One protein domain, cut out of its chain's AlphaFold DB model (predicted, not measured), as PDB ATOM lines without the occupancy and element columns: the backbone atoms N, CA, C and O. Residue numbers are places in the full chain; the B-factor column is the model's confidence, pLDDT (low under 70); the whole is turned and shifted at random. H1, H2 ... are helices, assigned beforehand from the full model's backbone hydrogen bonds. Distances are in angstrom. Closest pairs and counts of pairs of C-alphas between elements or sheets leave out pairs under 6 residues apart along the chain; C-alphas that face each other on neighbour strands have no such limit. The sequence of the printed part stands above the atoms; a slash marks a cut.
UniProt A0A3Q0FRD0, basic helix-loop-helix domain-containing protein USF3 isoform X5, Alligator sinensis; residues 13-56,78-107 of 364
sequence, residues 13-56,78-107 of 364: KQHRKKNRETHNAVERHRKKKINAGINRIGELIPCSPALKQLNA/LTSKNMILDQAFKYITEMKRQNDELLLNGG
ATOM      1  N   LYS A  13     -23.883  13.191 -13.478       64.00
ATOM      2  CA  LYS A  13     -24.264  13.493 -12.085       64.00
ATOM      3  C   LYS A  13     -25.633  12.901 -11.730       64.00
ATOM      4  O   LYS A  13     -25.775  12.303 -10.662       64.00
ATOM      5  N   GLN A  14     -26.609  12.964 -12.641       69.69
ATOM      6  CA  GLN A  14     -27.909  12.307 -12.446       69.69
ATOM      7  C   GLN A  14     -27.805  10.773 -12.404       69.69
ATOM      8  O   GLN A  14     -28.410  10.152 -11.530       69.69
ATOM      9  N   HIS A  15     -27.016  10.154 -13.289       71.56
ATOM     10  CA  HIS A  15     -26.789   8.702 -13.282       71.56
ATOM     11  C   HIS A  15     -26.142   8.240 -11.964       71.56
ATOM     12  O   HIS A  15     -26.652   7.334 -11.304       71.56
ATOM     13  N   ARG A  16     -25.093   8.937 -11.499       73.12
ATOM     14  CA  ARG A  16     -24.440   8.659 -10.206       73.12
ATOM     15  C   ARG A  16     -25.404   8.787  -9.016       73.12
ATOM     16  O   ARG A  16     -25.304   7.999  -8.076       73.12
ATOM     17  N   LYS A  17     -26.356   9.731  -9.056       83.31
ATOM     18  CA  LYS A  17     -27.419   9.862  -8.040       83.31
ATOM     19  C   LYS A  17     -28.383   8.667  -8.062       83.31
ATOM     20  O   LYS A  17     -28.555   8.033  -7.023       83.31
ATOM     21  N   LYS A  18     -28.933   8.309  -9.230       80.12
ATOM     22  CA  LYS A  18     -29.855   7.165  -9.382       80.12
ATOM     23  C   LYS A  18     -29.224   5.852  -8.897       80.12
ATOM     24  O   LYS A  18     -29.853   5.110  -8.149       80.12
ATOM     25  N   ASN A  19     -27.953   5.614  -9.221       81.62
ATOM     26  CA  ASN A  19     -27.248   4.387  -8.827       81.62
ATOM     27  C   ASN A  19     -26.953   4.332  -7.313       81.62
ATOM     28  O   ASN A  19     -26.924   3.256  -6.719       81.62
ATOM     29  N   ARG A  20     -26.797   5.490  -6.653       89.44
ATOM     30  CA  ARG A  20     -26.742   5.575  -5.183       89.44
ATOM     31  C   ARG A  20     -28.107   5.278  -4.554       89.44
ATOM     32  O   ARG A  20     -28.172   4.650  -3.501       89.44
ATOM     33  N   GLU A  21     -29.196   5.716  -5.179       89.19
ATOM     34  CA  GLU A  21     -30.564   5.506  -4.690       89.19
ATOM     35  C   GLU A  21     -31.010   4.040  -4.808       89.19
ATOM     36  O   GLU A  21     -31.574   3.510  -3.846       89.19
ATOM     37  N   THR A  22     -30.680   3.352  -5.907       90.38
ATOM     38  CA  THR A  22     -30.927   1.906  -6.058       90.38
ATOM     39  C   THR A  22     -30.105   1.086  -5.063       90.38
ATOM     40  O   THR A  22     -30.677   0.274  -4.335       90.38
ATOM     41  N   HIS A  23     -28.804   1.363  -4.919       93.88
ATOM     42  CA  HIS A  23     -27.956   0.750  -3.888       93.88
ATOM     43  C   HIS A  23     -28.535   0.947  -2.472       93.88
ATOM     44  O   HIS A  23     -28.676  -0.002  -1.700       93.88
ATOM     45  N   ASN A  24     -28.969   2.169  -2.142       95.62
ATOM     46  CA  ASN A  24     -29.593   2.477  -0.852       95.62
ATOM     47  C   ASN A  24     -30.979   1.826  -0.669       95.62
ATOM     48  O   ASN A  24     -31.433   1.667   0.466       95.62
ATOM     49  N   ALA A  25     -31.690   1.465  -1.739       94.44
ATOM     50  CA  ALA A  25     -32.918   0.673  -1.657       94.44
ATOM     51  C   ALA A  25     -32.608  -0.805  -1.362       94.44
ATOM     52  O   ALA A  25     -33.191  -1.369  -0.432       94.44
ATOM     53  N   VAL A  26     -31.637  -1.393  -2.072       96.94
ATOM     54  CA  VAL A  26     -31.159  -2.769  -1.844       96.94
ATOM     55  C   VAL A  26     -30.641  -2.938  -0.414       96.94
ATOM     56  O   VAL A  26     -31.075  -3.849   0.290       96.94
ATOM     57  N   GLU A  27     -29.799  -2.023   0.075       97.38
ATOM     58  CA  GLU A  27     -29.244  -2.124   1.429       97.38
ATOM     59  C   GLU A  27     -30.307  -1.926   2.524       97.38
ATOM     60  O   GLU A  27     -30.278  -2.609   3.551       97.38
ATOM     61  N   ARG A  28     -31.315  -1.065   2.308       96.38
ATOM     62  CA  ARG A  28     -32.480  -0.976   3.212       96.38
ATOM     63  C   ARG A  28     -33.283  -2.277   3.230       96.38
ATOM     64  O   ARG A  28     -33.674  -2.723   4.308       96.38
ATOM     65  N   HIS A  29     -33.497  -2.910   2.076       97.12
ATOM     66  CA  HIS A  29     -34.176  -4.205   1.998       97.12
ATOM     67  C   HIS A  29     -33.373  -5.308   2.712       97.12
ATOM     68  O   HIS A  29     -33.937  -6.050   3.520       97.12
ATOM     69  N   ARG A  30     -32.048  -5.369   2.504       98.06
ATOM     70  CA  ARG A  30     -31.148  -6.310   3.193       98.06
ATOM     71  C   ARG A  30     -31.203  -6.128   4.713       98.06
ATOM     72  O   ARG A  30     -31.433  -7.101   5.431       98.06
ATOM     73  N   LYS A  31     -31.088  -4.888   5.207       96.75
ATOM     74  CA  LYS A  31     -31.237  -4.566   6.640       96.75
ATOM     75  C   LYS A  31     -32.614  -4.968   7.185       96.75
ATOM     76  O   LYS A  31     -32.678  -5.543   8.269       96.75
ATOM     77  N   LYS A  32     -33.703  -4.749   6.431       95.81
ATOM     78  CA  LYS A  32     -35.058  -5.179   6.829       95.81
ATOM     79  C   LYS A  32     -35.162  -6.706   6.957       95.81
ATOM     80  O   LYS A  32     -35.676  -7.172   7.971       95.81
ATOM     81  N   LYS A  33     -34.631  -7.481   5.998       97.19
ATOM     82  CA  LYS A  33     -34.586  -8.958   6.082       97.19
ATOM     83  C   LYS A  33     -33.781  -9.443   7.293       97.19
ATOM     84  O   LYS A  33     -34.252 -10.316   8.014       97.19
ATOM     85  N   ILE A  34     -32.607  -8.857   7.541       95.69
ATOM     86  CA  ILE A  34     -31.750  -9.213   8.685       95.69
ATOM     87  C   ILE A  34     -32.466  -8.946  10.015       95.69
ATOM     88  O   ILE A  34     -32.492  -9.816  10.881       95.69
ATOM     89  N   ASN A  35     -33.081  -7.772  10.179       93.38
ATOM     90  CA  ASN A  35     -33.772  -7.430  11.421       93.38
ATOM     91  C   ASN A  35     -35.029  -8.297  11.634       93.38
ATOM     92  O   ASN A  35     -35.263  -8.750  12.749       93.38
ATOM     93  N   ALA A  36     -35.787  -8.608  10.576       93.38
ATOM     94  CA  ALA A  36     -36.921  -9.532  10.662       93.38
ATOM     95  C   ALA A  36     -36.494 -10.955  11.074       93.38
ATOM     96  O   ALA A  36     -37.144 -11.570  11.916       93.38
ATOM     97  N   GLY A  37     -35.378 -11.462  10.535       94.75
ATOM     98  CA  GLY A  37     -34.822 -12.761  10.930       94.75
ATOM     99  C   GLY A  37     -34.395 -12.806  12.400       94.75
ATOM    100  O   GLY A  37     -34.667 -13.784  13.086       94.75
ATOM    101  N   ILE A  38     -33.791 -11.726  12.906       91.25
ATOM    102  CA  ILE A  38     -33.358 -11.625  14.308       91.25
ATOM    103  C   ILE A  38     -34.558 -11.527  15.254       91.25
ATOM    104  O   ILE A  38     -34.572 -12.210  16.274       91.25
ATOM    105  N   ASN A  39     -35.603 -10.774  14.899       88.69
ATOM    106  CA  ASN A  39     -36.839 -10.743  15.685       88.69
ATOM    107  C   ASN A  39     -37.476 -12.142  15.780       88.69
ATOM    108  O   ASN A  39     -37.813 -12.578  16.877       88.69
ATOM    109  N   ARG A  40     -37.539 -12.886  14.662       92.81
ATOM    110  CA  ARG A  40     -38.041 -14.272  14.633       92.81
ATOM    111  C   ARG A  40     -37.201 -15.230  15.486       92.81
ATOM    112  O   ARG A  40     -37.745 -16.141  16.098       92.81
ATOM    113  N   ILE A  41     -35.883 -15.027  15.562       92.00
ATOM    114  CA  ILE A  41     -35.017 -15.770  16.493       92.00
ATOM    115  C   ILE A  41     -35.382 -15.430  17.949       92.00
ATOM    116  O   ILE A  41     -35.525 -16.336  18.763       92.00
ATOM    117  N   GLY A  42     -35.609 -14.151  18.268       87.56
ATOM    118  CA  GLY A  42     -36.030 -13.698  19.601       87.56
ATOM    119  C   GLY A  42     -37.381 -14.252  20.078       87.56
ATOM    120  O   GLY A  42     -37.596 -14.390  21.280       87.56
ATOM    121  N   GLU A  43     -38.277 -14.611  19.156       87.06
ATOM    122  CA  GLU A  43     -39.563 -15.256  19.459       87.06
ATOM    123  C   GLU A  43     -39.409 -16.729  19.875       87.06
ATOM    124  O   GLU A  43     -40.160 -17.199  20.727       87.06
ATOM    125  N   LEU A  44     -38.420 -17.438  19.313       88.00
ATOM    126  CA  LEU A  44     -38.182 -18.875  19.523       88.00
ATOM    127  C   LEU A  44     -37.382 -19.201  20.798       88.00
ATOM    128  O   LEU A  44     -37.240 -20.369  21.148       88.00
ATOM    129  N   ILE A  45     -36.836 -18.193  21.479       86.62
ATOM    130  CA  ILE A  45     -35.989 -18.365  22.667       86.62
ATOM    131  C   ILE A  45     -36.846 -18.457  23.946       86.62
ATOM    132  O   ILE A  45     -37.612 -17.525  24.234       86.62
ATOM    133  N   PRO A  46     -36.657 -19.492  24.792       76.38
ATOM    134  CA  PRO A  46     -37.237 -19.567  26.134       76.38
ATOM    135  C   PRO A  46     -36.708 -18.458  27.061       76.38
ATOM    136  O   PRO A  46     -35.700 -18.607  27.743       76.38
ATOM    137  N   CYS A  47     -37.391 -17.312  27.033       60.25
ATOM    138  CA  CYS A  47     -37.311 -16.176  27.969       60.25
ATOM    139  C   CYS A  47     -38.323 -15.070  27.605       60.25
ATOM    140  O   CYS A  47     -38.656 -14.229  28.445       60.25
ATOM    141  N   SER A  48     -38.825 -15.054  26.361       55.72
ATOM    142  CA  SER A  48     -39.662 -13.964  25.838       55.72
ATOM    143  C   SER A  48     -40.942 -13.635  26.644       55.72
ATOM    144  O   SER A  48     -41.310 -12.459  26.647       55.72
ATOM    145  N   PRO A  49     -41.604 -14.554  27.390       53.50
ATOM    146  CA  PRO A  49     -42.754 -14.200  28.236       53.50
ATOM    147  C   PRO A  49     -42.376 -13.532  29.570       53.50
ATOM    148  O   PRO A  49     -43.059 -12.607  30.004       53.50
ATOM    149  N   ALA A  50     -41.287 -13.955  30.220       44.53
ATOM    150  CA  ALA A  50     -40.889 -13.431  31.533       44.53
ATOM    151  C   ALA A  50     -40.452 -11.957  31.446       44.53
ATOM    152  O   ALA A  50     -40.844 -11.123  32.262       44.53
ATOM    153  N   LEU A  51     -39.719 -11.609  30.385       47.75
ATOM    154  CA  LEU A  51     -39.306 -10.230  30.114       47.75
ATOM    155  C   LEU A  51     -40.490  -9.343  29.673       47.75
ATOM    156  O   LEU A  51     -40.524  -8.159  30.001       47.75
ATOM    157  N   LYS A  52     -41.521  -9.918  29.029       51.09
ATOM    158  CA  LYS A  52     -42.807  -9.231  28.802       51.09
ATOM    159  C   LYS A  52     -43.530  -8.927  30.120       51.09
ATOM    160  O   LYS A  52     -44.047  -7.825  30.256       51.09
ATOM    161  N   GLN A  53     -43.513  -9.827  31.110       47.66
ATOM    162  CA  GLN A  53     -44.112  -9.561  32.429       47.66
ATOM    163  C   GLN A  53     -43.371  -8.478  33.230       47.66
ATOM    164  O   GLN A  53     -44.023  -7.649  33.863       47.66
ATOM    165  N   LEU A  54     -42.035  -8.421  33.171       43.28
ATOM    166  CA  LEU A  54     -41.259  -7.331  33.793       43.28
ATOM    167  C   LEU A  54     -41.538  -5.958  33.159       43.28
ATOM    168  O   LEU A  54     -41.479  -4.941  33.851       43.28
ATOM    169  N   ASN A  55     -41.885  -5.924  31.871       43.91
ATOM    170  CA  ASN A  55     -42.344  -4.706  31.206       43.91
ATOM    171  C   ASN A  55     -43.815  -4.391  31.542       43.91
ATOM    172  O   ASN A  55     -44.136  -3.238  31.812       43.91
ATOM    173  N   ALA A  56     -44.690  -5.400  31.620       50.00
ATOM    174  CA  ALA A  56     -46.093  -5.231  32.014       50.00
ATOM    175  C   ALA A  56     -46.240  -4.708  33.455       50.00
ATOM    176  O   ALA A  56     -47.014  -3.787  33.689       50.00
ATOM    177  N   LEU A  78     -36.803  -4.111  24.234       50.62
ATOM    178  CA  LEU A  78     -35.370  -3.795  24.308       50.62
ATOM    179  C   LEU A  78     -34.472  -5.015  24.608       50.62
ATOM    180  O   LEU A  78     -33.430  -4.909  25.249       50.62
ATOM    181  N   THR A  79     -34.832  -6.183  24.075       63.84
ATOM    182  CA  THR A  79     -33.867  -7.256  23.836       63.84
ATOM    183  C   THR A  79     -32.963  -6.797  22.693       63.84
ATOM    184  O   THR A  79     -33.372  -6.817  21.530       63.84
ATOM    185  N   SER A  80     -31.765  -6.301  23.013       85.69
ATOM    186  CA  SER A  80     -30.862  -5.753  21.996       85.69
ATOM    187  C   SER A  80     -30.513  -6.811  20.944       85.69
ATOM    188  O   SER A  80     -30.506  -8.010  21.224       85.69
ATOM    189  N   LYS A  81     -30.190  -6.374  19.720       87.44
ATOM    190  CA  LYS A  81     -29.828  -7.276  18.616       87.44
ATOM    191  C   LYS A  81     -28.734  -8.277  19.010       87.44
ATOM    192  O   LYS A  81     -28.829  -9.439  18.631       87.44
ATOM    193  N   ASN A  82     -27.735  -7.836  19.774       88.56
ATOM    194  CA  ASN A  82     -26.676  -8.712  20.264       88.56
ATOM    195  C   ASN A  82     -27.226  -9.662  21.333       88.56
ATOM    196  O   ASN A  82     -27.100 -10.863  21.164       88.56
ATOM    197  N   MET A  83     -27.973  -9.163  22.325       89.94
ATOM    198  CA  MET A  83     -28.550  -9.995  23.391       89.94
ATOM    199  C   MET A  83     -29.481 -11.105  22.866       89.94
ATOM    200  O   MET A  83     -29.507 -12.198  23.428       89.94
ATOM    201  N   ILE A  84     -30.214 -10.860  21.769       88.69
ATOM    202  CA  ILE A  84     -30.985 -11.901  21.066       88.69
ATOM    203  C   ILE A  84     -30.050 -12.972  20.487       88.69
ATOM    204  O   ILE A  84     -30.316 -14.157  20.649       88.69
ATOM    205  N   LEU A  85     -28.964 -12.573  19.819       92.12
ATOM    206  CA  LEU A  85     -28.000 -13.490  19.199       92.12
ATOM    207  C   LEU A  85     -27.180 -14.267  20.242       92.12
ATOM    208  O   LEU A  85     -26.988 -15.470  20.084       92.12
ATOM    209  N   ASP A  86     -26.772 -13.620  21.335       90.38
ATOM    210  CA  ASP A  86     -26.041 -14.230  22.449       90.38
ATOM    211  C   ASP A  86     -26.900 -15.291  23.151       90.38
ATOM    212  O   ASP A  86     -26.439 -16.397  23.444       90.38
ATOM    213  N   GLN A  87     -28.182 -14.984  23.386       90.56
ATOM    214  CA  GLN A  87     -29.120 -15.936  23.976       90.56
ATOM    215  C   GLN A  87     -29.536 -17.028  22.976       90.56
ATOM    216  O   GLN A  87     -29.719 -18.173  23.386       90.56
ATOM    217  N   ALA A  88     -29.612 -16.727  21.673       91.38
ATOM    218  CA  ALA A  88     -29.810 -17.732  20.627       91.38
ATOM    219  C   ALA A  88     -28.649 -18.730  20.585       91.38
ATOM    220  O   ALA A  88     -28.882 -19.933  20.537       91.38
ATOM    221  N   PHE A  89     -27.405 -18.248  20.647       94.38
ATOM    222  CA  PHE A  89     -26.210 -19.090  20.671       94.38
ATOM    223  C   PHE A  89     -26.203 -20.025  21.887       94.38
ATOM    224  O   PHE A  89     -26.022 -21.235  21.731       94.38
ATOM    225  N   LYS A  90     -26.480 -19.490  23.085       92.00
ATOM    226  CA  LYS A  90     -26.619 -20.288  24.315       92.00
ATOM    227  C   LYS A  90     -27.724 -21.336  24.184       92.00
ATOM    228  O   LYS A  90     -27.481 -22.506  24.456       92.00
ATOM    229  N   TYR A  91     -28.907 -20.938  23.713       93.31
ATOM    230  CA  TYR A  91     -30.049 -21.839  23.564       93.31
ATOM    231  C   TYR A  91     -29.801 -22.940  22.522       93.31
ATOM    232  O   TYR A  91     -30.068 -24.100  22.798       93.31
ATOM    233  N   ILE A  92     -29.215 -22.621  21.363       93.88
ATOM    234  CA  ILE A  92     -28.844 -23.616  20.342       93.88
ATOM    235  C   ILE A  92     -27.789 -24.593  20.877       93.88
ATOM    236  O   ILE A  92     -27.852 -25.783  20.577       93.88
ATOM    237  N   THR A  93     -26.830 -24.110  21.669       93.88
ATOM    238  CA  THR A  93     -25.791 -24.955  22.280       93.88
ATOM    239  C   THR A  93     -26.394 -25.907  23.314       93.88
ATOM    240  O   THR A  93     -26.128 -27.105  23.263       93.88
ATOM    241  N   GLU A  94     -27.271 -25.410  24.189       92.50
ATOM    242  CA  GLU A  94     -27.953 -26.234  25.192       92.50
ATOM    243  C   GLU A  94     -28.952 -27.214  24.559       92.50
ATOM    244  O   GLU A  94     -28.955 -28.385  24.914       92.50
ATOM    245  N   MET A  95     -29.734 -26.807  23.551       90.81
ATOM    246  CA  MET A  95     -30.638 -27.725  22.840       90.81
ATOM    247  C   MET A  95     -29.889 -28.822  22.076       90.81
ATOM    248  O   MET A  95     -30.407 -29.929  21.949       90.81
ATOM    249  N   LYS A  96     -28.671 -28.556  21.581       89.25
ATOM    250  CA  LYS A  96     -27.791 -29.609  21.044       89.25
ATOM    251  C   LYS A  96     -27.344 -30.563  22.149       89.25
ATOM    252  O   LYS A  96     -27.519 -31.764  21.994       89.25
ATOM    253  N   ARG A  97     -26.852 -30.027  23.274       89.06
ATOM    254  CA  ARG A  97     -26.433 -30.812  24.445       89.06
ATOM    255  C   ARG A  97     -27.561 -31.718  24.955       89.06
ATOM    256  O   ARG A  97     -27.318 -32.892  25.193       89.06
ATOM    257  N   GLN A  98     -28.786 -31.201  25.052       85.00
ATOM    258  CA  GLN A  98     -29.978 -31.958  25.446       85.00
ATOM    259  C   GLN A  98     -30.386 -33.014  24.410       85.00
ATOM    260  O   GLN A  98     -30.860 -34.077  24.788       85.00
ATOM    261  N   ASN A  99     -30.199 -32.759  23.112       84.19
ATOM    262  CA  ASN A  99     -30.486 -33.744  22.066       84.19
ATOM    263  C   ASN A  99     -29.469 -34.900  22.094       84.19
ATOM    264  O   ASN A  99     -29.867 -36.060  22.100       84.19
ATOM    265  N   ASP A 100     -28.170 -34.606  22.219       82.00
ATOM    266  CA  ASP A 100     -27.151 -35.640  22.449       82.00
ATOM    267  C   ASP A 100     -27.372 -36.380  23.785       82.00
ATOM    268  O   ASP A 100     -27.241 -37.599  23.829       82.00
ATOM    269  N   GLU A 101     -27.783 -35.693  24.856       79.62
ATOM    270  CA  GLU A 101     -28.149 -36.322  26.134       79.62
ATOM    271  C   GLU A 101     -29.360 -37.261  25.990       79.62
ATOM    272  O   GLU A 101     -29.325 -38.379  26.495       79.62
ATOM    273  N   LEU A 102     -30.402 -36.869  25.251       68.69
ATOM    274  CA  LEU A 102     -31.560 -37.724  24.964       68.69
ATOM    275  C   LEU A 102     -31.211 -38.908  24.048       68.69
ATOM    276  O   LEU A 102     -31.795 -39.978  24.203       68.69
ATOM    277  N   LEU A 103     -30.243 -38.762  23.139       68.69
ATOM    278  CA  LEU A 103     -29.720 -39.874  22.332       68.69
ATOM    279  C   LEU A 103     -28.891 -40.871  23.159       68.69
ATOM    280  O   LEU A 103     -28.845 -42.047  22.808       68.69
ATOM    281  N   LEU A 104     -28.248 -40.419  24.240       67.12
ATOM    282  CA  LEU A 104     -27.458 -41.268  25.138       67.12
ATOM    283  C   LEU A 104     -28.299 -41.885  26.274       67.12
ATOM    284  O   LEU A 104     -28.052 -43.018  26.672       67.12
ATOM    285  N   ASN A 105     -29.319 -41.176  26.766       67.06
ATOM    286  CA  ASN A 105     -30.125 -41.591  27.923       67.06
ATOM    287  C   ASN A 105     -31.520 -42.137  27.549       67.06
ATOM    288  O   ASN A 105     -32.216 -42.674  28.406       67.06
ATOM    289  N   GLY A 106     -31.957 -41.997  26.292       65.31
ATOM    290  CA  GLY A 106     -33.284 -42.413  25.811       65.31
ATOM    291  C   GLY A 106     -33.381 -43.849  25.275       65.31
ATOM    292  O   GLY A 106     -34.387 -44.189  24.654       65.31
ATOM    293  N   GLY A 107     -32.353 -44.681  25.466       66.88
ATOM    294  CA  GLY A 107     -32.269 -46.048  24.936       66.88
ATOM    295  C   GLY A 107     -31.437 -46.980  25.823       66.88
ATOM    296  O   GLY A 107     -31.231 -46.702  27.002       66.88
TER     297      GLY A 107
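What this domain is: This is residues 13 to 56 and 78 to 107 of the 364 residues of the protein "basic helix-loop-helix domain-containing protein USF3 isoform X5" of Alligator sinensis (UniProt A0A3Q0FRD0). Two long helices, H1 and H3, meet near their ends as a wide-open V: the late part of H1 packs beside the early part of H3, and from there their long arms stick out to opposite ends of the model, residues 13 to 34 of H1 at one end and residues 93 to 107, mostly H3, at the other. Near the join the short helix H2 turns off from the end of H1, about perpendicular to it, as a small side branch. The printed part has 74 residues with three named helices, in the order H1, H2, H3, and no named strand; its class is all helix. It is extended, with a radius of gyration of the C-alphas of 19.8 A, and flat in outline, spanning 69 by 36 by 14 A.

Where its parts are: Find C-alpha 13 at (-24.264, 13.493, -12.085); here H1 begins, and it runs through residues 13 to 44, 47.3 A from first to last C-alpha, to C-alpha 44 at (-38.182, -18.875, 19.523). H2 holds residues 48 to 56 and is 12.5 A long. Look past the cut for H3, residues 81 to 105, which runs 35.6 A and ends at C-alpha 105, at (-30.125, -41.591, 27.923).

How they stand to each other: Begin at residues 38 to 42, the part of H1 that touches H3. H3 touches H1 with residues 81 to 88 alone, and the closest C-alphas of the two helices are those of Gly 42 and Ile 84, 5.6 A apart. The two helices run the same way at a steep tilt of 43 degrees. H1 and H2 are close but not clearly touching, with the C-alphas of Gly 42 and Ser 48 the closest, at 7.2 A; their lines are about perpendicular, at 84 degrees. H2 and H3 are apart. In H2 and H3 every O i to N i+4 pair is within hydrogen-bond range; in H1 27 of 28 are.

The domain as a whole: The two C-alphas farthest apart are those of Lys 13 and Gly 107, at 70.6 A. Without the stretches that stand free, residues 13 to 34 and 93 to 107, a body of 37 residues remains, spanning 25 by 19 by 14 A. Look for the cut after residue 56: residues 57 to 77 are not printed, and C-alphas 56 and 78 are 13.3 A apart across it. The link from H1 to H2 is tight, with 3 residues; the link from H2 to H3 is across the cut. Mean pLDDT of the printed part is 81.1; it is under 70 at residues 13 to 14, 47 to 56, 78 to 79 and 102 to 107, and H2 has a mean of 49.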